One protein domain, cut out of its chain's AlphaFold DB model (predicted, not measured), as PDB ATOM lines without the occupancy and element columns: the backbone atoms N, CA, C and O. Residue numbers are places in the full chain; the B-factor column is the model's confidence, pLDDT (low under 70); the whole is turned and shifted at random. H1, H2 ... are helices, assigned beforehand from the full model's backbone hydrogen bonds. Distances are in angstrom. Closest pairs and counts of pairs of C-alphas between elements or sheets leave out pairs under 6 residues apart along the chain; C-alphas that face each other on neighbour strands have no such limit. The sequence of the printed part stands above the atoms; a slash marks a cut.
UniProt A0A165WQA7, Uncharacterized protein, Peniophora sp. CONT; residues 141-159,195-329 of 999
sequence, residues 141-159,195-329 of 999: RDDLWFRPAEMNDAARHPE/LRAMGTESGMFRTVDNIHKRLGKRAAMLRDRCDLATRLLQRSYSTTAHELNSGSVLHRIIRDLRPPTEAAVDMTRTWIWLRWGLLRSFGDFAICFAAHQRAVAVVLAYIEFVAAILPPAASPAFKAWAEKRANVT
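AT A GLANCE: This is residues 141 to 159 and 195 to 329 of the 999 residues of an uncharacterized protein of Peniophora sp. CONT (UniProt A0A165WQA7). Three helices form a rod-shaped, up-and-down bundle: H1 and H4 run the same way, and H3 between them in the chain runs against both. Residues 195 to 208 lie at one end, small H2 at the other, and H5 packs on residues 304 to 308 of H4. The printed part has 154 residues with five named helices, H1 to H5 in order, and no named strand: all helix, loose, radius of gyration of the C-alphas 19.0 A, spans 62 by 27 by 20 A.

HOW THE PARTS SIT: H1, residues 209 to 240, touches H4, residues 282 to 309, at a shallow tilt of 29 degrees; C-alphas 226 and 303 are closest, 5.7 A. H3, residues 261 to 276, and H4 form a hairpin; C-alphas 263 and 295 are closest, 4.7 A. In H3, 11 of 12 O i to N i+4 pairs are within hydrogen-bond range.

IN THESE COORDINATES: H1 begins at C-alpha 209 (26.768, 60.662, -40.626) and measures 45.9 A, H3 22.3 A, H4 40.7 A. H2 is residues 249 to 256; H5, residues 316 to 323, ends at (20.886, 33.251, -58.167).

THE WHOLE: Residues 160 to 194 are cut out; C-alphas 159 and 195 are 9.9 A apart. No link is long. Residue 195 has pLDDT under 70.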
ATOM      1  N   ARG A 141      36.356  51.491 -57.235       94.00
ATOM      2  CA  ARG A 141      36.480  52.952 -57.262       94.00
ATOM      3  C   ARG A 141      35.343  53.642 -56.507       94.00
ATOM      4  O   ARG A 141      35.593  54.528 -55.699       94.00
ATOM      5  N   ASP A 142      34.103  53.215 -56.742       94.88
ATOM      6  CA  ASP A 142      32.917  54.013 -56.415       94.88
ATOM      7  C   ASP A 142      32.088  53.430 -55.251       94.88
ATOM      8  O   ASP A 142      31.398  54.164 -54.532       94.88
ATOM      9  N   ASP A 143      32.139  52.113 -55.016       96.31
ATOM     10  CA  ASP A 143      31.316  51.459 -53.997       96.31
ATOM     11  C   ASP A 143      32.009  51.455 -52.626       96.31
ATOM     12  O   ASP A 143      33.091  50.902 -52.437       96.31
ATOM     13  N   LEU A 144      31.318  52.014 -51.629       96.56
ATOM     14  CA  LEU A 144      31.731  52.123 -50.225       96.56
ATOM     15  C   LEU A 144      32.208  50.790 -49.614       96.56
ATOM     16  O   LEU A 144      32.989  50.786 -48.664       96.56
ATOM     17  N   TRP A 145      31.733  49.653 -50.128       95.31
ATOM     18  CA  TRP A 145      32.112  48.324 -49.631       95.31
ATOM     19  C   TRP A 145      33.472  47.832 -50.132       95.31
ATOM     20  O   TRP A 145      33.999  46.866 -49.576       95.31
ATOM     21  N   PHE A 146      34.028  48.477 -51.155       95.94
ATOM     22  CA  PHE A 146      35.247  48.031 -51.824       95.94
ATOM     23  C   PHE A 146      36.297  49.132 -51.958       95.94
ATOM     24  O   PHE A 146      37.480  48.817 -51.841       95.94
ATOM     25  N   ARG A 147      35.886  50.394 -52.133       96.75
ATOM     26  CA  ARG A 147      36.811  51.521 -52.286       96.75
ATOM     27  C   ARG A 147      37.599  51.827 -51.009       96.75
ATOM     28  O   ARG A 147      37.072  51.606 -49.911       96.75
ATOM     29  N   PRO A 148      38.828  52.358 -51.114       97.31
ATOM     30  CA  PRO A 148      39.562  52.837 -49.952       97.31
ATOM     31  C   PRO A 148      38.795  53.958 -49.238       97.31
ATOM     32  O   PRO A 148      37.978  54.673 -49.825       97.31
ATOM     33  N   ALA A 149      39.064  54.097 -47.942       97.12
ATOM     34  CA  ALA A 149      38.573  55.229 -47.170       97.12
ATOM     35  C   ALA A 149      39.199  56.524 -47.696       97.12
ATOM     36  O   ALA A 149      40.406  56.597 -47.908       97.12
ATOM     37  N   GLU A 150      38.398  57.565 -47.834       96.62
ATOM     38  CA  GLU A 150      38.845  58.890 -48.241       96.62
ATOM     39  C   GLU A 150      38.742  59.867 -47.073       96.62
ATOM     40  O   GLU A 150      37.985  59.663 -46.123       96.62
ATOM     41  N   MET A 151      39.459  60.989 -47.153       95.69
ATOM     42  CA  MET A 151      39.339  62.043 -46.141       95.69
ATOM     43  C   MET A 151      37.909  62.606 -46.064       95.69
ATOM     44  O   MET A 151      37.460  63.000 -44.994       95.69
ATOM     45  N   ASN A 152      37.165  62.576 -47.175       96.38
ATOM     46  CA  ASN A 152      35.759  62.987 -47.225       96.38
ATOM     47  C   ASN A 152      34.814  62.022 -46.490       96.38
ATOM     48  O   ASN A 152      33.684  62.395 -46.175       96.38
ATOM     49  N   ASP A 153      35.270  60.805 -46.176       97.19
ATOM     50  CA  ASP A 153      34.518  59.883 -45.327       97.19
ATOM     51  C   ASP A 153      34.652  60.230 -43.845       97.19
ATOM     52  O   ASP A 153      33.846  59.766 -43.035       97.19
ATOM     53  N   ALA A 154      35.656  61.037 -43.485       97.12
ATOM     54  CA  ALA A 154      35.892  61.501 -42.131       97.12
ATOM     55  C   ALA A 154      35.191  62.848 -41.885       97.12
ATOM     56  O   ALA A 154      35.352  63.818 -42.624       97.12
ATOM     57  N   ALA A 155      34.393  62.925 -40.824       95.94
ATOM     58  CA  ALA A 155      33.695  64.149 -40.464       95.94
ATOM     59  C   ALA A 155      34.666  65.181 -39.880       95.94
ATOM     60  O   ALA A 155      35.434  64.866 -38.970       95.94
ATOM     61  N   ARG A 156      34.574  66.429 -40.355       94.25
ATOM     62  CA  ARG A 156      35.425  67.536 -39.889       94.25
ATOM     63  C   ARG A 156      35.136  67.941 -38.452       94.25
ATOM     64  O   ARG A 156      36.036  67.968 -37.616       94.25
ATOM     65  N   HIS A 157      33.869  68.197 -38.159       93.38
ATOM     66  CA  HIS A 157      33.447  68.685 -36.854       93.38
ATOM     67  C   HIS A 157      33.124  67.525 -35.902       93.38
ATOM     68  O   HIS A 157      32.742  66.434 -36.349       93.38
ATOM     69  N   PRO A 158      33.237  67.723 -34.579       89.88
ATOM     70  CA  PRO A 158      32.629  66.826 -33.602       89.88
ATOM     71  C   PRO A 158      31.145  66.598 -33.898       89.88
ATOM     72  O   PRO A 158      30.501  67.410 -34.556       89.88
ATOM     73  N   GLU A 159      30.598  65.482 -33.432       89.81
ATOM     74  CA  GLU A 159      29.154  65.263 -33.449       89.81
ATOM     75  C   GLU A 159      28.474  66.431 -32.722       89.81
ATOM     76  O   GLU A 159      28.886  66.820 -31.617       89.81
ATOM     77  N   LEU A 195      30.394  59.243 -25.137       59.56
ATOM     78  CA  LEU A 195      31.630  59.465 -25.862       59.56
ATOM     79  C   LEU A 195      31.280  60.281 -27.106       59.56
ATOM     80  O   LEU A 195      30.761  59.738 -28.077       59.56
ATOM     81  N   ARG A 196      31.506  61.596 -27.044       78.25
ATOM     82  CA  ARG A 196      31.250  62.487 -28.165       78.25
ATOM     83  C   ARG A 196      32.170  62.040 -29.287       78.25
ATOM     84  O   ARG A 196      33.388  61.981 -29.097       78.25
ATOM     85  N   ALA A 197      31.601  61.686 -30.434       80.31
ATOM     86  CA  ALA A 197      32.407  61.373 -31.597       80.31
ATOM     87  C   ALA A 197      33.117  62.661 -32.035       80.31
ATOM     88  O   ALA A 197      32.481  63.642 -32.417       80.31
ATOM     89  N   MET A 198      34.442  62.680 -31.940       86.75
ATOM     90  CA  MET A 198      35.252  63.847 -32.285       86.75
ATOM     91  C   MET A 198      35.592  63.815 -33.784       86.75
ATOM     92  O   MET A 198      35.819  62.739 -34.336       86.75
ATOM     93  N   GLY A 199      35.566  64.974 -34.447       88.56
ATOM     94  CA  GLY A 199      35.899  65.114 -35.871       88.56
ATOM     95  C   GLY A 199      37.359  65.499 -36.113       88.56
ATOM     96  O   GLY A 199      38.102  65.749 -35.157       88.56
ATOM     97  N   THR A 200      37.769  65.555 -37.386       90.50
ATOM     98  CA  THR A 200      39.176  65.751 -37.788       90.50
ATOM     99  C   THR A 200      39.776  67.055 -37.271       90.50
ATOM    100  O   THR A 200      40.964  67.087 -36.961       90.50
ATOM    101  N   GLU A 201      38.975  68.107 -37.084       90.81
ATOM    102  CA  GLU A 201      39.419  69.380 -36.489       90.81
ATOM    103  C   GLU A 201      39.838  69.245 -35.018       90.81
ATOM    104  O   GLU A 201      40.604  70.053 -34.506       90.81
ATOM    105  N   SER A 202      39.371  68.203 -34.330       84.12
ATOM    106  CA  SER A 202      39.769  67.870 -32.957       84.12
ATOM    107  C   SER A 202      40.908  66.844 -32.896       84.12
ATOM    108  O   SER A 202      41.144  66.254 -31.841       84.12
ATOM    109  N   GLY A 203      41.578  66.576 -34.024       87.38
ATOM    110  CA  GLY A 203      42.647  65.578 -34.121       87.38
ATOM    111  C   GLY A 203      42.162  64.129 -33.998       87.38
ATOM    112  O   GLY A 203      42.931  63.256 -33.598       87.38
ATOM    113  N   MET A 204      40.883  63.870 -34.286       91.00
ATOM    114  CA  MET A 204      40.264  62.544 -34.204       91.00
ATOM    115  C   MET A 204      39.475  62.246 -35.478       91.00
ATOM    116  O   MET A 204      38.937  63.142 -36.108       91.00
ATOM    117  N   PHE A 205      39.366  60.985 -35.863       94.62
ATOM    118  CA  PHE A 205      38.709  60.573 -37.095       94.62
ATOM    119  C   PHE A 205      37.438  59.793 -36.759       94.62
ATOM    120  O   PHE A 205      37.484  58.780 -36.056       94.62
ATOM    121  N   ARG A 206      36.305  60.273 -37.285       95.19
ATOM    122  CA  ARG A 206      34.998  59.603 -37.236       95.19
ATOM    123  C   ARG A 206      34.353  59.601 -38.616       95.19
ATOM    124  O   ARG A 206      34.526  60.562 -39.353       95.19
ATOM    125  N   THR A 207      33.537  58.605 -38.944       97.00
ATOM    126  CA  THR A 207      32.777  58.578 -40.201       97.00
ATOM    127  C   THR A 207      31.729  59.685 -40.243       97.00
ATOM    128  O   THR A 207      31.040  59.914 -39.239       97.00
ATOM    129  N   VAL A 208      31.542  60.300 -41.414       96.75
ATOM    130  CA  VAL A 208      30.401  61.181 -41.714       96.75
ATOM    131  C   VAL A 208      29.066  60.459 -41.511       96.75
ATOM    132  O   VAL A 208      28.958  59.241 -41.666       96.75
ATOM    133  N   ASP A 209      28.035  61.209 -41.126       94.69
ATOM    134  CA  ASP A 209      26.768  60.662 -40.626       94.69
ATOM    135  C   ASP A 209      26.045  59.767 -41.642       94.69
ATOM    136  O   ASP A 209      25.523  58.710 -41.285       94.69
ATOM    137  N   ASN A 210      26.027  60.159 -42.918       96.75
ATOM    138  CA  ASN A 210      25.390  59.381 -43.983       96.75
ATOM    139  C   ASN A 210      26.109  58.041 -44.218       96.75
ATOM    140  O   ASN A 210      25.450  57.010 -44.357       96.75
ATOM    141  N   ILE A 211      27.442  58.035 -44.209       97.19
ATOM    142  CA  ILE A 211      28.253  56.822 -44.320       97.19
ATOM    143  C   ILE A 211      28.033  55.951 -43.094       97.19
ATOM    144  O   ILE A 211      27.681  54.786 -43.249       97.19
ATOM    145  N   HIS A 212      28.125  56.511 -41.887       97.00
ATOM    146  CA  HIS A 212      27.911  55.764 -40.650       97.00
ATOM    147  C   HIS A 212      26.545  55.058 -40.624       97.00
ATOM    148  O   HIS A 212      26.466  53.867 -40.311       97.00
ATOM    149  N   LYS A 213      25.474  55.759 -41.023       96.31
ATOM    150  CA  LYS A 213      24.119  55.195 -41.140       96.31
ATOM    151  C   LYS A 213      24.044  54.081 -42.188       96.31
ATOM    152  O   LYS A 213      23.403  53.059 -41.946       96.31
ATOM    153  N   ARG A 214      24.702  54.244 -43.343       97.38
ATOM    154  CA  ARG A 214      24.764  53.208 -44.393       97.38
ATOM    155  C   ARG A 214      25.506  51.958 -43.918       97.38
ATOM    156  O   ARG A 214      24.992  50.857 -44.122       97.38
ATOM    157  N   LEU A 215      26.660  52.129 -43.267       96.88
ATOM    158  CA  LEU A 215      27.437  51.043 -42.660       96.88
ATOM    159  C   LEU A 215      26.602  50.296 -41.613       96.88
ATOM    160  O   LEU A 215      26.459  49.080 -41.704       96.88
ATOM    161  N   GLY A 216      25.956  51.023 -40.696       95.75
ATOM    162  CA  GLY A 216      25.122  50.441 -39.640       95.75
ATOM    163  C   GLY A 216      23.919  49.670 -40.179       95.75
ATOM    164  O   GLY A 216      23.723  48.508 -39.826       95.75
ATOM    165  N   LYS A 217      23.158  50.262 -41.113       97.25
ATOM    166  CA  LYS A 217      22.011  49.596 -41.758       97.25
ATOM    167  C   LYS A 217      22.431  48.304 -42.457       97.25
ATOM    168  O   LYS A 217      21.719  47.302 -42.395       97.25
ATOM    169  N   ARG A 218      23.582  48.315 -43.135       96.69
ATOM    170  CA  ARG A 218      24.116  47.124 -43.801       96.69
ATOM    171  C   ARG A 218      24.569  46.076 -42.790       96.69
ATOM    172  O   ARG A 218      24.217  44.915 -42.974       96.69
ATOM    173  N   ALA A 219      25.317  46.467 -41.760       95.25
ATOM    174  CA  ALA A 219      25.827  45.561 -40.738       95.25
ATOM    175  C   ALA A 219      24.686  44.848 -39.996       95.25
ATOM    176  O   ALA A 219      24.713  43.624 -39.888       95.25
ATOM    177  N   ALA A 220      23.650  45.586 -39.583       94.38
ATOM    178  CA  ALA A 220      22.456  45.019 -38.955       94.38
ATOM    179  C   ALA A 220      21.758  44.010 -39.881       94.38
ATOM    180  O   ALA A 220      21.605  42.844 -39.535       94.38
ATOM    181  N   MET A 221      21.456  44.416 -41.119       96.44
ATOM    182  CA  MET A 221      20.806  43.538 -42.096       96.44
ATOM    183  C   MET A 221      21.634  42.279 -42.408       96.44
ATOM    184  O   MET A 221      21.072  41.201 -42.596       96.44
ATOM    185  N   LEU A 222      22.961  42.393 -42.519       96.12
ATOM    186  CA  LEU A 222      23.827  41.237 -42.767       96.12
ATOM    187  C   LEU A 222      23.897  40.308 -41.562       96.12
ATOM    188  O   LEU A 222      23.907  39.098 -41.758       96.12
ATOM    189  N   ARG A 223      23.899  40.843 -40.339       95.38
ATOM    190  CA  ARG A 223      23.836  40.039 -39.120       95.38
ATOM    191  C   ARG A 223      22.541  39.229 -39.064       95.38
ATOM    192  O   ARG A 223      22.612  38.006 -38.996       95.38
ATOM    193  N   ASP A 224      21.394  39.879 -39.254       94.06
ATOM    194  CA  ASP A 224      20.084  39.212 -39.257       94.06
ATOM    195  C   ASP A 224      20.009  38.098 -40.313       94.06
ATOM    196  O   ASP A 224      19.477  37.010 -40.077       94.06
ATOM    197  N   ARG A 225      20.576  38.350 -41.500       95.06
ATOM    198  CA  ARG A 225      20.639  37.361 -42.582       95.06
ATOM    199  C   ARG A 225      21.627  36.235 -42.306       95.06
ATOM    200  O   ARG A 225      21.351  35.114 -42.713       95.06
ATOM    201  N   CYS A 226      22.749  36.510 -41.648       96.50
ATOM    202  CA  CYS A 226      23.716  35.495 -41.233       96.50
ATOM    203  C   CYS A 226      23.087  34.532 -40.217       96.50
ATOM    204  O   CYS A 226      23.189  33.312 -40.365       96.50
ATOM    205  N   ASP A 227      22.351  35.077 -39.248       93.19
ATOM    206  CA  ASP A 227      21.630  34.298 -38.242       93.19
ATOM    207  C   ASP A 227      20.511  33.471 -38.889       93.19
ATOM    208  O   ASP A 227      20.359  32.278 -38.613       93.19
ATOM    209  N   LEU A 228      19.759  34.067 -39.823       93.69
ATOM    210  CA  LEU A 228      18.755  33.347 -40.609       93.69
ATOM    211  C   LEU A 228      19.377  32.216 -41.439       93.69
ATOM    212  O   LEU A 228      18.867  31.098 -41.399       93.69
ATOM    213  N   ALA A 229      20.471  32.481 -42.157       95.25
ATOM    214  CA  ALA A 229      21.176  31.489 -42.965       95.25
ATOM    215  C   ALA A 229      21.650  30.308 -42.108       95.25
ATOM    216  O   ALA A 229      21.414  29.155 -42.461       95.25
ATOM    217  N   THR A 230      22.238  30.594 -40.945       95.56
ATOM    218  CA  THR A 230      22.709  29.572 -39.999       95.56
ATOM    219  C   THR A 230      21.557  28.703 -39.498       95.56
ATOM    220  O   THR A 230      21.660  27.479 -39.536       95.56
ATOM    221  N   ARG A 231      20.422  29.308 -39.120       94.00
ATOM    222  CA  ARG A 231      19.222  28.558 -38.710       94.00
ATOM    223  C   ARG A 231      18.648  27.705 -39.837       94.00
ATOM    224  O   ARG A 231      18.253  26.569 -39.594       94.00
ATOM    225  N   LEU A 232      18.596  28.231 -41.064       93.12
ATOM    226  CA  LEU A 232      18.114  27.481 -42.227       93.12
ATOM    227  C   LEU A 232      19.024  26.293 -42.545       93.12
ATOM    228  O   LEU A 232      18.516  25.206 -42.805       93.12
ATOM    229  N   LEU A 233      20.346  26.473 -42.474       94.38
ATOM    230  CA  LEU A 233      21.309  25.392 -42.668       94.38
ATOM    231  C   LEU A 233      21.164  24.311 -41.596       94.38
ATOM    232  O   LEU A 233      21.038  23.140 -41.936       94.38
ATOM    233  N   GLN A 234      21.123  24.703 -40.319       92.69
ATOM    234  CA  GLN A 234      20.957  23.774 -39.199       92.69
ATOM    235  C   GLN A 234      19.639  23.003 -39.289       92.69
ATOM    236  O   GLN A 234      19.636  21.790 -39.108       92.69
ATOM    237  N   ARG A 235      18.535  23.689 -39.615       91.50
ATOM    238  CA  ARG A 235      17.222  23.061 -39.795       91.50
ATOM    239  C   ARG A 235      17.211  22.114 -40.987       91.50
ATOM    240  O   ARG A 235      16.726  21.002 -40.858       91.50
ATOM    241  N   SER A 236      17.739  22.542 -42.136       89.44
ATOM    242  CA  SER A 236      17.813  21.681 -43.317       89.44
ATOM    243  C   SER A 236      18.635  20.437 -43.003       89.44
ATOM    244  O   SER A 236      18.176  19.333 -43.271       89.44
ATOM    245  N   TYR A 237      19.801  20.605 -42.377       89.81
ATOM    246  CA  TYR A 237      20.665  19.495 -42.007       89.81
ATOM    247  C   TYR A 237      19.997  18.565 -40.998       89.81
ATOM    248  O   TYR A 237      19.974  17.369 -41.235       89.81
ATOM    249  N   SER A 238      19.372  19.062 -39.927       87.38
ATOM    250  CA  SER A 238      18.690  18.178 -38.973       87.38
ATOM    251  C   SER A 238      17.545  17.387 -39.613       87.38
ATOM    252  O   SER A 238      17.326  16.235 -39.246       87.38
ATOM    253  N   THR A 239      16.855  17.961 -40.606       87.12
ATOM    254  CA  THR A 239      15.781  17.266 -41.328       87.12
ATOM    255  C   THR A 239      16.280  16.270 -42.373       87.12
ATOM    256  O   THR A 239      15.681  15.212 -42.498       87.12
ATOM    257  N   THR A 240      17.366  16.560 -43.097       84.50
ATOM    258  CA  THR A 240      17.827  15.744 -44.240       84.50
ATOM    259  C   THR A 240      19.149  15.015 -43.986       84.50
ATOM    260  O   THR A 240      19.660  14.335 -44.872       84.50
ATOM    261  N   ALA A 241      19.736  15.115 -42.787       77.12
ATOM    262  CA  ALA A 241      21.035  14.506 -42.473       77.12
ATOM    263  C   ALA A 241      21.037  12.985 -42.641       77.12
ATOM    264  O   ALA A 241      22.059  12.438 -43.039       77.12
ATOM    265  N   HIS A 242      19.913  12.319 -42.368       79.06
ATOM    266  CA  HIS A 242      19.769  10.873 -42.547       79.06
ATOM    267  C   HIS A 242      19.711  10.453 -44.027       79.06
ATOM    268  O   HIS A 242      20.009   9.307 -44.348       79.06
ATOM    269  N   GLU A 243      19.363  11.376 -44.929       86.81
ATOM    270  CA  GLU A 243      19.324  11.147 -46.379       86.81
ATOM    271  C   GLU A 243      20.693  11.385 -47.034       86.81
ATOM    272  O   GLU A 243      21.000  10.843 -48.097       86.81
ATOM    273  N   LEU A 244      21.542  12.208 -46.409       86.50
ATOM    274  CA  LEU A 244      22.896  12.462 -46.884       86.50
ATOM    275  C   LEU A 244      23.804  11.287 -46.512       86.50
ATOM    276  O   LEU A 244      24.034  11.016 -45.337       86.50
ATOM    277  N   ASN A 245      24.400  10.640 -47.518       88.75
ATOM    278  CA  ASN A 245      25.449   9.646 -47.285       88.75
ATOM    279  C   ASN A 245      26.556  10.271 -46.410       88.75
ATOM    280  O   ASN A 245      27.075  11.343 -46.743       88.75
ATOM    281  N   SER A 246      26.915   9.611 -45.307       87.44
ATOM    282  CA  SER A 246      27.939  10.070 -44.359       87.44
ATOM    283  C   SER A 246      29.318  10.243 -45.008       87.44
ATOM    284  O   SER A 246      30.104  11.083 -44.571       87.44
ATOM    285  N   GLY A 247      29.589   9.515 -46.096       90.25
ATOM    286  CA  GLY A 247      30.778   9.675 -46.933       90.25
ATOM    287  C   GLY A 247      30.681  10.792 -47.979       90.25
ATOM    288  O   GLY A 247      31.653  11.054 -48.686       90.25
ATOM    289  N   SER A 248      29.532  11.461 -48.119       94.06
ATOM    290  CA  SER A 248      29.374  12.538 -49.100       94.06
ATOM    291  C   SER A 248      30.160  13.789 -48.699       94.06
ATOM    292  O   SER A 248      30.172  14.216 -47.542       94.06
ATOM    293  N   VAL A 249      30.766  14.439 -49.693       94.50
ATOM    294  CA  VAL A 249      31.514  15.694 -49.512       94.50
ATOM    295  C   VAL A 249      30.628  16.779 -48.898       94.50
ATOM    296  O   VAL A 249      31.083  17.528 -48.042       94.50
ATOM    297  N   LEU A 250      29.345  16.833 -49.275       93.38
ATOM    298  CA  LEU A 250      28.397  17.797 -48.718       93.38
ATOM    299  C   LEU A 250      28.154  17.564 -47.221       93.38
ATOM    300  O   LEU A 250      28.160  18.526 -46.457       93.38
ATOM    301  N   HIS A 251      27.995  16.308 -46.793       93.38
ATOM    302  CA  HIS A 251      27.868  15.977 -45.373       93.38
ATOM    303  C   HIS A 251      29.112  16.423 -44.592       93.38
ATOM    304  O   HIS A 251      28.985  17.080 -43.559       93.38
ATOM    305  N   ARG A 252      30.312  16.149 -45.125       94.88
ATOM    306  CA  ARG A 252      31.582  16.596 -44.533       94.88
ATOM    307  C   ARG A 252      31.675  18.119 -44.438       94.88
ATOM    308  O   ARG A 252      32.028  18.636 -43.385       94.88
ATOM    309  N   ILE A 253      31.315  18.832 -45.507       94.69
ATOM    310  CA  ILE A 253      31.295  20.300 -45.535       94.69
ATOM    311  C   ILE A 253      30.373  20.839 -44.448       94.69
ATOM    312  O   ILE A 253      30.819  21.653 -43.654       94.69
ATOM    313  N   ILE A 254      29.115  20.391 -44.383       93.88
ATOM    314  CA  ILE A 254      28.144  20.924 -43.415       93.88
ATOM    315  C   ILE A 254      28.587  20.643 -41.973       93.88
ATOM    316  O   ILE A 254      28.446  21.513 -41.117       93.88
ATOM    317  N   ARG A 255      29.153  19.460 -41.714       93.12
ATOM    318  CA  ARG A 255      29.678  19.077 -40.397       93.12
ATOM    319  C   ARG A 255      30.832  19.978 -39.946       93.12
ATOM    320  O   ARG A 255      30.882  20.378 -38.782       93.12
ATOM    321  N   ASP A 256      31.760  20.268 -40.857       94.31
ATOM    322  CA  ASP A 256      32.988  21.002 -40.542       94.31
ATOM    323  C   ASP A 256      32.772  22.531 -40.584       94.31
ATOM    324  O   ASP A 256      33.508  23.270 -39.927       94.31
ATOM    325  N   LEU A 257      31.740  23.009 -41.292       96.44
ATOM    326  CA  LEU A 257      31.431  24.429 -41.461       96.44
ATOM    327  C   LEU A 257      31.190  25.136 -40.122       96.44
ATOM    328  O   LEU A 257      30.379  24.712 -39.294       96.44
ATOM    329  N   ARG A 258      31.841  26.285 -39.937       95.75
ATOM    330  CA  ARG A 258      31.612  27.190 -38.808       95.75
ATOM    331  C   ARG A 258      30.991  28.498 -39.299       95.75
ATOM    332  O   ARG A 258      31.437  29.030 -40.313       95.75
ATOM    333  N   PRO A 259      29.969  29.043 -38.617       96.12
ATOM    334  CA  PRO A 259      29.454  30.364 -38.954       96.12
ATOM    335  C   PRO A 259      30.540  31.435 -38.724       96.12
ATOM    336  O   PRO A 259      31.371  31.280 -37.825       96.12
ATOM    337  N   PRO A 260      30.540  32.544 -39.487       97.19
ATOM    338  CA  PRO A 260      31.552  33.598 -39.408       97.19
ATOM    339  C   PRO A 260      31.340  34.521 -38.194       97.19
ATOM    340  O   PRO A 260      31.248  35.740 -38.342       97.19
ATOM    341  N   THR A 261      31.244  33.958 -36.987       93.12
ATOM    342  CA  THR A 261      30.896  34.691 -35.760       93.12
ATOM    343  C   THR A 261      31.874  35.831 -35.481       93.12
ATOM    344  O   THR A 261      31.447  36.961 -35.261       93.12
ATOM    345  N   GLU A 262      33.181  35.574 -35.580       91.62
ATOM    346  CA  GLU A 262      34.215  36.600 -35.382       91.62
ATOM    347  C   GLU A 262      34.096  37.744 -36.394       91.62
ATOM    348  O   GLU A 262      34.150  38.910 -36.013       91.62
ATOM    349  N   ALA A 263      33.848  37.441 -37.673       96.25
ATOM    350  CA  ALA A 263      33.663  38.479 -38.684       96.25
ATOM    351  C   ALA A 263      32.363  39.271 -38.464       96.25
ATOM    352  O   ALA A 263      32.345  40.481 -38.660       96.25
ATOM    353  N   ALA A 264      31.277  38.641 -38.006       95.81
ATOM    354  CA  ALA A 264      30.047  39.355 -37.655       95.81
ATOM    355  C   ALA A 264      30.253  40.305 -36.456       95.81
ATOM    356  O   ALA A 264      29.743  41.435 -36.444       95.81
ATOM    357  N   VAL A 265      31.051  39.878 -35.473       92.12
ATOM    358  CA  VAL A 265      31.463  40.710 -34.336       92.12
ATOM    359  C   VAL A 265      32.355  41.860 -34.803       92.12
ATOM    360  O   VAL A 265      32.082  43.009 -34.452       92.12
ATOM    361  N   ASP A 266      33.360  41.598 -35.637       95.00
ATOM    362  CA  ASP A 266      34.267  42.627 -36.155       95.00
ATOM    363  C   ASP A 266      33.558  43.627 -37.057       95.00
ATOM    364  O   ASP A 266      33.800  44.824 -36.931       95.00
ATOM    365  N   MET A 267      32.614  43.189 -37.892       97.31
ATOM    366  CA  MET A 267      31.744  44.070 -38.675       97.31
ATOM    367  C   MET A 267      31.021  45.074 -37.767       97.31
ATOM    368  O   MET A 267      31.003  46.270 -38.057       97.31
ATOM    369  N   THR A 268      30.478  44.605 -36.639       94.56
ATOM    370  CA  THR A 268      29.794  45.464 -35.658       94.56
ATOM    371  C   THR A 268      30.781  46.379 -34.925       94.56
ATOM    372  O   THR A 268      30.553  47.584 -34.822       94.56
ATOM    373  N   ARG A 269      31.903  45.834 -34.435       94.12
ATOM    374  CA  ARG A 269      32.914  46.584 -33.672       94.12
ATOM    375  C   ARG A 269      33.564  47.680 -34.504       94.12
ATOM    376  O   ARG A 269      33.664  48.811 -34.044       94.12
ATOM    377  N   THR A 270      33.979  47.361 -35.725       96.75
ATOM    378  CA  THR A 270      34.596  48.326 -36.644       96.75
ATOM    379  C   THR A 270      33.620  49.433 -37.029       96.75
ATOM    380  O   THR A 270      34.017  50.592 -37.036       96.75
ATOM    381  N   TRP A 271      32.335  49.126 -37.247       96.75
ATOM    382  CA  TRP A 271      31.301  50.144 -37.467       96.75
ATOM    383  C   TRP A 271      31.174  51.119 -36.283       96.75
ATOM    384  O   TRP A 271      31.151  52.334 -36.486       96.75
ATOM    385  N   ILE A 272      31.153  50.600 -35.050       93.50
ATOM    386  CA  ILE A 272      31.123  51.412 -33.822       93.50
ATOM    387  C   ILE A 272      32.399  52.250 -33.706       93.50
ATOM    388  O   ILE A 272      32.337  53.445 -33.430       93.50
ATOM    389  N   TRP A 273      33.570  51.661 -33.933       94.50
ATOM    390  CA  TRP A 273      34.846  52.360 -33.790       94.50
ATOM    391  C   TRP A 273      35.091  53.431 -34.832       94.50
ATOM    392  O   TRP A 273      35.634  54.482 -34.500       94.50
ATOM    393  N   LEU A 274      34.627  53.211 -36.054       96.19
ATOM    394  CA  LEU A 274      34.626  54.232 -37.089       96.19
ATOM    395  C   LEU A 274      33.857  55.487 -36.661       96.19
ATOM    396  O   LEU A 274      34.106  56.544 -37.222       96.19
ATOM    397  N   ARG A 275      32.960  55.415 -35.667       95.00
ATOM    398  CA  ARG A 275      32.253  56.577 -35.110       95.00
ATOM    399  C   ARG A 275      32.800  57.035 -33.764       95.00
ATOM    400  O   ARG A 275      33.127  58.205 -33.611       95.00
ATOM    401  N   TRP A 276      32.913  56.125 -32.802       92.62
ATOM    402  CA  TRP A 276      33.205  56.433 -31.396       92.62
ATOM    403  C   TRP A 276      34.547  55.868 -30.910       92.62
ATOM    404  O   TRP A 276      34.882  55.986 -29.734       92.62
ATOM    405  N   GLY A 277      35.341  55.266 -31.799       86.94
ATOM    406  CA  GLY A 277      36.637  54.664 -31.466       86.94
ATOM    407  C   GLY A 277      37.723  55.682 -31.111       86.94
ATOM    408  O   GLY A 277      38.742  55.299 -30.540       86.94
ATOM    409  N   LEU A 278      37.493  56.976 -31.385       88.56
ATOM    410  CA  LEU A 278      38.451  58.067 -31.156       88.56
ATOM    411  C   LEU A 278      39.801  57.778 -31.835       88.56
ATOM    412  O   LEU A 278      40.854  57.795 -31.190       88.56
ATOM    413  N   LEU A 279      39.743  57.453 -33.130       91.56
ATOM    414  CA  LEU A 279      40.901  57.121 -33.958       91.56
ATOM    415  C   LEU A 279      41.735  58.391 -34.168       91.56
ATOM    416  O   LEU A 279      41.192  59.402 -34.586       91.56
ATOM    417  N   ARG A 280      43.032  58.377 -33.841       89.31
ATOM    418  CA  ARG A 280      43.876  59.595 -33.812       89.31
ATOM    419  C   ARG A 280      44.563  59.914 -35.130       89.31
ATOM    420  O   ARG A 280      45.049  61.022 -35.326       89.31
ATOM    421  N   SER A 281      44.638  58.932 -36.014       91.81
ATOM    422  CA  SER A 281      45.271  59.069 -37.312       91.81
ATOM    423  C   SER A 281      44.284  58.676 -38.401       91.81
ATOM    424  O   SER A 281      43.446  57.786 -38.215       91.81
ATOM    425  N   PHE A 282      44.416  59.307 -39.568       93.19
ATOM    426  CA  PHE A 282      43.699  58.851 -40.753       93.19
ATOM    427  C   PHE A 282      44.084  57.408 -41.092       93.19
ATOM    428  O   PHE A 282      43.276  56.665 -41.634       93.19
ATOM    429  N   GLY A 283      45.296  56.983 -40.718       93.25
ATOM    430  CA  GLY A 283      45.734  55.624 -40.965       93.25
ATOM    431  C   GLY A 283      44.984  54.569 -40.165       93.25
ATOM    432  O   GLY A 283      44.531  53.584 -40.743       93.25
ATOM    433  N   ASP A 284      44.739  54.804 -38.877       93.19
ATOM    434  CA  ASP A 284      43.865  53.930 -38.089       93.19
ATOM    435  C   ASP A 284      42.421  53.982 -38.610       93.19
ATOM    436  O   ASP A 284      41.744  52.959 -38.669       93.19
ATOM    437  N   PHE A 285      41.941  55.147 -39.055       95.81
ATOM    438  CA  PHE A 285      40.628  55.254 -39.696       95.81
ATOM    439  C   PHE A 285      40.524  54.381 -40.954       95.81
ATOM    440  O   PHE A 285      39.618  53.553 -41.055       95.81
ATOM    441  N   ALA A 286      41.490  54.497 -41.865       96.62
ATOM    442  CA  ALA A 286      41.587  53.716 -43.092       96.62
ATOM    443  C   ALA A 286      41.686  52.205 -42.827       96.62
ATOM    444  O   ALA A 286      40.983  51.419 -43.463       96.62
ATOM    445  N   ILE A 287      42.505  51.794 -41.855       96.19
ATOM    446  CA  ILE A 287      42.676  50.385 -41.479       96.19
ATOM    447  C   ILE A 287      41.399  49.825 -40.845       96.19
ATOM    448  O   ILE A 287      40.972  48.723 -41.192       96.19
ATOM    449  N   CYS A 288      40.747  50.583 -39.955       97.25
ATOM    450  CA  CYS A 288      39.466  50.190 -39.364       97.25
ATOM    451  C   CYS A 288      38.367  50.068 -40.432       97.25
ATOM    452  O   CYS A 288      37.529  49.168 -40.361       97.25
ATOM    453  N   PHE A 289      38.392  50.939 -41.444       97.81
ATOM    454  CA  PHE A 289      37.474  50.902 -42.577       97.81
ATOM    455  C   PHE A 289      37.704  49.670 -43.462       97.81
ATOM    456  O   PHE A 289      36.761  48.932 -43.748       97.81
ATOM    457  N   ALA A 290      38.957  49.370 -43.813       97.50
ATOM    458  CA  ALA A 290      39.308  48.160 -44.554       97.50
ATOM    459  C   ALA A 290      38.933  46.887 -43.770       97.50
ATOM    460  O   ALA A 290      38.368  45.951 -44.337       97.50
ATOM    461  N   ALA A 291      39.165  46.862 -42.452       97.50
ATOM    462  CA  ALA A 291      38.743  45.764 -41.582       97.50
ATOM    463  C   ALA A 291      37.215  45.574 -41.587       97.50
ATOM    464  O   ALA A 291      36.744  44.440 -41.699       97.50
ATOM    465  N   HIS A 292      36.438  46.666 -41.558       97.94
ATOM    466  CA  HIS A 292      34.982  46.614 -41.714       97.94
ATOM    467  C   HIS A 292      34.579  45.969 -43.047       97.94
ATOM    468  O   HIS A 292      33.746  45.063 -43.076       97.94
ATOM    469  N   GLN A 293      35.206  46.383 -44.151       97.81
ATOM    470  CA  GLN A 293      34.933  45.828 -45.478       97.81
ATOM    471  C   GLN A 293      35.279  44.335 -45.571       97.81
ATOM    472  O   GLN A 293      34.494  43.566 -46.127       97.81
ATOM    473  N   ARG A 294      36.414  43.893 -45.000       97.88
ATOM    474  CA  ARG A 294      36.769  42.460 -44.925       97.88
ATOM    475  C   ARG A 294      35.696  41.673 -44.178       97.88
ATOM    476  O   ARG A 294      35.205  40.666 -44.683       97.88
ATOM    477  N   ALA A 295      35.290  42.160 -43.009       97.69
ATOM    478  CA  ALA A 295      34.279  41.518 -42.179       97.69
ATOM    479  C   ALA A 295      32.921  41.399 -42.902       97.69
ATOM    480  O   ALA A 295      32.323  40.321 -42.935       97.69
ATOM    481  N   VAL A 296      32.482  42.473 -43.570       97.88
ATOM    482  CA  VAL A 296      31.283  42.486 -44.427       97.88
ATOM    483  C   VAL A 296      31.388  41.455 -45.551       97.88
ATOM    484  O   VAL A 296      30.431  40.717 -45.792       97.88
ATOM    485  N   ALA A 297      32.534  41.385 -46.233       97.69
ATOM    486  CA  ALA A 297      32.754  40.460 -47.339       97.69
ATOM    487  C   ALA A 297      32.670  38.992 -46.892       97.69
ATOM    488  O   ALA A 297      32.023  38.189 -47.563       97.69
ATOM    489  N   VAL A 298      33.246  38.655 -45.733       98.12
ATOM    490  CA  VAL A 298      33.202  37.303 -45.150       98.12
ATOM    491  C   VAL A 298      31.777  36.900 -44.766       98.12
ATOM    492  O   VAL A 298      31.326  35.814 -45.135       98.12
ATOM    493  N   VAL A 299      31.046  37.770 -44.059       98.12
ATOM    494  CA  VAL A 299      29.656  37.495 -43.651       98.12
ATOM    495  C   VAL A 299      28.758  37.339 -44.878       98.12
ATOM    496  O   VAL A 299      27.954  36.412 -44.952       98.12
ATOM    497  N   LEU A 300      28.921  38.207 -45.878       97.12
ATOM    498  CA  LEU A 300      28.166  38.123 -47.122       97.12
ATOM    499  C   LEU A 300      28.465  36.827 -47.890       97.12
ATOM    500  O   LEU A 300      27.536  36.182 -48.371       97.12
ATOM    501  N   ALA A 301      29.736  36.425 -47.963       97.56
ATOM    502  CA  ALA A 301      30.147  35.188 -48.614       97.56
ATOM    503  C   ALA A 301      29.539  33.948 -47.939       97.56
ATOM    504  O   ALA A 301      29.086  33.045 -48.635       97.56
ATOM    505  N   TYR A 302      29.446  33.930 -46.605       98.19
ATOM    506  CA  TYR A 302      28.753  32.869 -45.869       98.19
ATOM    507  C   TYR A 302      27.264  32.786 -46.215       98.19
ATOM    508  O   TYR A 302      26.768  31.708 -46.534       98.19
ATOM    509  N   ILE A 303      26.556  33.919 -46.211       96.62
ATOM    510  CA  ILE A 303      25.125  33.974 -46.552       96.62
ATOM    511  C   ILE A 303      24.898  33.420 -47.969       96.62
ATOM    512  O   ILE A 303      24.003  32.604 -48.183       96.62
ATOM    513  N   GLU A 304      25.723  33.834 -48.934       95.62
ATOM    514  CA  GLU A 304      25.634  33.384 -50.327       95.62
ATOM    515  C   GLU A 304      26.018  31.910 -50.498       95.62
ATOM    516  O   GLU A 304      25.364  31.190 -51.252       95.62
ATOM    517  N   PHE A 305      27.027  31.441 -49.763       96.31
ATOM    518  CA  PHE A 305      27.421  30.038 -49.756       96.31
ATOM    519  C   PHE A 305      26.298  29.136 -49.249       96.31
ATOM    520  O   PHE A 305      25.927  28.174 -49.917       96.31
ATOM    521  N   VAL A 306      25.727  29.474 -48.090       96.50
ATOM    522  CA  VAL A 306      24.622  28.716 -47.499       96.50
ATOM    523  C   VAL A 306      23.436  28.675 -48.462       96.50
ATOM    524  O   VAL A 306      22.863  27.614 -48.687       96.50
ATOM    525  N   ALA A 307      23.110  29.800 -49.104       94.75
ATOM    526  CA  ALA A 307      22.045  29.852 -50.101       94.75
ATOM    527  C   ALA A 307      22.293  28.930 -51.307       94.75
ATOM    528  O   ALA A 307      21.339  28.380 -51.855       94.75
ATOM    529  N   ALA A 308      23.554  28.756 -51.716       92.94
ATOM    530  CA  ALA A 308      23.926  27.908 -52.844       92.94
ATOM    531  C   ALA A 308      23.846  26.405 -52.525       92.94
ATOM    532  O   ALA A 308      23.528  25.617 -53.415       92.94
ATOM    533  N   ILE A 309      24.128  26.005 -51.280       94.19
ATOM    534  CA  ILE A 309      24.127  24.588 -50.872       94.19
ATOM    535  C   ILE A 309      22.790  24.116 -50.293       94.19
ATOM    536  O   ILE A 309      22.561  22.912 -50.196       94.19
ATOM    537  N   LEU A 310      21.910  25.041 -49.898       92.81
ATOM    538  CA  LEU A 310      20.587  24.699 -49.392       92.81
ATOM    539  C   LEU A 310      19.713  24.065 -50.492       92.81
ATOM    540  O   LEU A 310      19.708  24.538 -51.636       92.81
ATOM    541  N   PRO A 311      18.903  23.042 -50.157       89.88
ATOM    542  CA  PRO A 311      17.907  22.517 -51.079       89.88
ATOM    543  C   PRO A 311      16.955  23.632 -51.547       89.88
ATOM    544  O   PRO A 311      16.533  24.450 -50.724       89.88
ATOM    545  N   PRO A 312      16.549  23.667 -52.833       86.69
ATOM    546  CA  PRO A 312      15.646  24.701 -53.345       86.69
ATOM    547  C   PRO A 312      14.344  24.850 -52.540       86.69
ATOM    548  O   PRO A 312      13.826  25.958 -52.419       86.69
ATOM    549  N   ALA A 313      13.847  23.756 -51.956       87.81
ATOM    550  CA  ALA A 313      12.635  23.740 -51.143       87.81
ATOM    551  C   ALA A 313      12.790  24.413 -49.765       87.81
ATOM    552  O   ALA A 313      11.798  24.863 -49.199       87.81
ATOM    553  N   ALA A 314      14.008  24.508 -49.216       87.25
ATOM    554  CA  ALA A 314      14.224  24.995 -47.853       87.25
ATOM    555  C   ALA A 314      13.985  26.511 -47.718       87.25
ATOM    556  O   ALA A 314      13.487  26.975 -46.693       87.25
ATOM    557  N   SER A 315      14.337  27.297 -48.744       88.19
ATOM    558  CA  SER A 315      14.035  28.731 -48.792       88.19
ATOM    559  C   SER A 315      14.137  29.299 -50.219       88.19
ATOM    560  O   SER A 315      15.207  29.763 -50.632       88.19
ATOM    561  N   PRO A 316      13.026  29.325 -50.982       89.25
ATOM    562  CA  PRO A 316      13.016  29.836 -52.355       89.25
ATOM    563  C   PRO A 316      13.475  31.295 -52.460       89.25
ATOM    564  O   PRO A 316      14.233  31.651 -53.358       89.25
ATOM    565  N   ALA A 317      13.074  32.141 -51.504       86.38
ATOM    566  CA  ALA A 317      13.463  33.551 -51.471       86.38
ATOM    567  C   ALA A 317      14.976  33.734 -51.264       86.38
ATOM    568  O   ALA A 317      15.593  34.601 -51.885       86.38
ATOM    569  N   PHE A 318      15.579  32.906 -50.407       84.38
ATOM    570  CA  PHE A 318      17.011  32.955 -50.120       84.38
ATOM    571  C   PHE A 318      17.836  32.453 -51.313       84.38
ATOM    572  O   PHE A 318      18.847  33.059 -51.667       84.38
ATOM    573  N   LYS A 319      17.343  31.421 -52.010       85.25
ATOM    574  CA  LYS A 319      17.951  30.909 -53.241       85.25
ATOM    575  C   LYS A 319      17.854  31.895 -54.408       85.25
ATOM    576  O   LYS A 319      18.872  32.195 -55.026       85.25
ATOM    577  N   ALA A 320      16.681  32.487 -54.643       89.00
ATOM    578  CA  ALA A 320      16.493  33.513 -55.673       89.00
ATOM    579  C   ALA A 320      17.423  34.721 -55.463       89.00
ATOM    580  O   ALA A 320      17.867  35.366 -56.415       89.00
ATOM    581  N   TRP A 321      17.746  35.044 -54.208       85.94
ATOM    582  CA  TRP A 321      18.716  36.087 -53.890       85.94
ATOM    583  C   TRP A 321      20.155  35.702 -54.277       85.94
ATOM    584  O   TRP A 321      20.876  36.550 -54.809       85.94
ATOM    585  N   ALA A 322      20.565  34.448 -54.073       86.19
ATOM    586  CA  ALA A 322      21.879  33.956 -54.497       86.19
ATOM    587  C   ALA A 322      21.997  33.807 -56.021       86.19
ATOM    588  O   ALA A 322      23.030  34.155 -56.590       86.19
ATOM    589  N   GLU A 323      20.931  33.380 -56.702       88.56
ATOM    590  CA  GLU A 323      20.886  33.251 -58.167       88.56
ATOM    591  C   GLU A 323      21.110  34.595 -58.872       88.56
ATOM    592  O   GLU A 323      21.877  34.670 -59.832       88.56
ATOM    593  N   LYS A 324      20.568  35.693 -58.324       89.31
ATOM    594  CA  LYS A 324      20.848  37.064 -58.801       89.31
ATOM    595  C   LYS A 324      22.335  37.441 -58.751       89.31
ATOM    596  O   LYS A 324      22.729  38.453 -59.323       89.31
ATOM    597  N   ARG A 325      23.157  36.665 -58.040       88.12
ATOM    598  CA  ARG A 325      24.588  36.903 -57.802       88.12
ATOM    599  C   ARG A 325      25.458  35.732 -58.277       88.12
ATOM    600  O   ARG A 325      26.633  35.662 -57.915       88.12
ATOM    601  N   ALA A 326      24.911  34.837 -59.103       85.62
ATOM    602  CA  ALA A 326      25.633  33.683 -59.638       85.62
ATOM    603  C   ALA A 326      26.796  34.084 -60.566       85.62
ATOM    604  O   ALA A 326      27.827  33.422 -60.570       85.62
ATOM    605  N   ASN A 327      26.666  35.203 -61.288       90.06
ATOM    606  CA  ASN A 327      27.668  35.688 -62.251       90.06
ATOM    607  C   ASN A 327      28.738  36.606 -61.631       90.06
ATOM    608  O   ASN A 327      29.459  37.298 -62.342       90.06
ATOM    609  N   VAL A 328      28.813  36.671 -60.303       94.25
ATOM    610  CA  VAL A 328      29.797  37.500 -59.605       94.25
ATOM    611  C   VAL A 328      31.146  36.786 -59.584       94.25
ATOM    612  O   VAL A 328      31.220  35.646 -59.128       94.25
ATOM    613  N   THR A 329      32.216  37.474 -59.992       96.06
ATOM    614  CA  THR A 329      33.593  36.977 -59.862       96.06
ATOM    615  C   THR A 329      33.934  36.728 -58.395       96.06
ATOM    616  O   THR A 329      33.743  37.595 -57.538       96.06
TER     617      THR A 329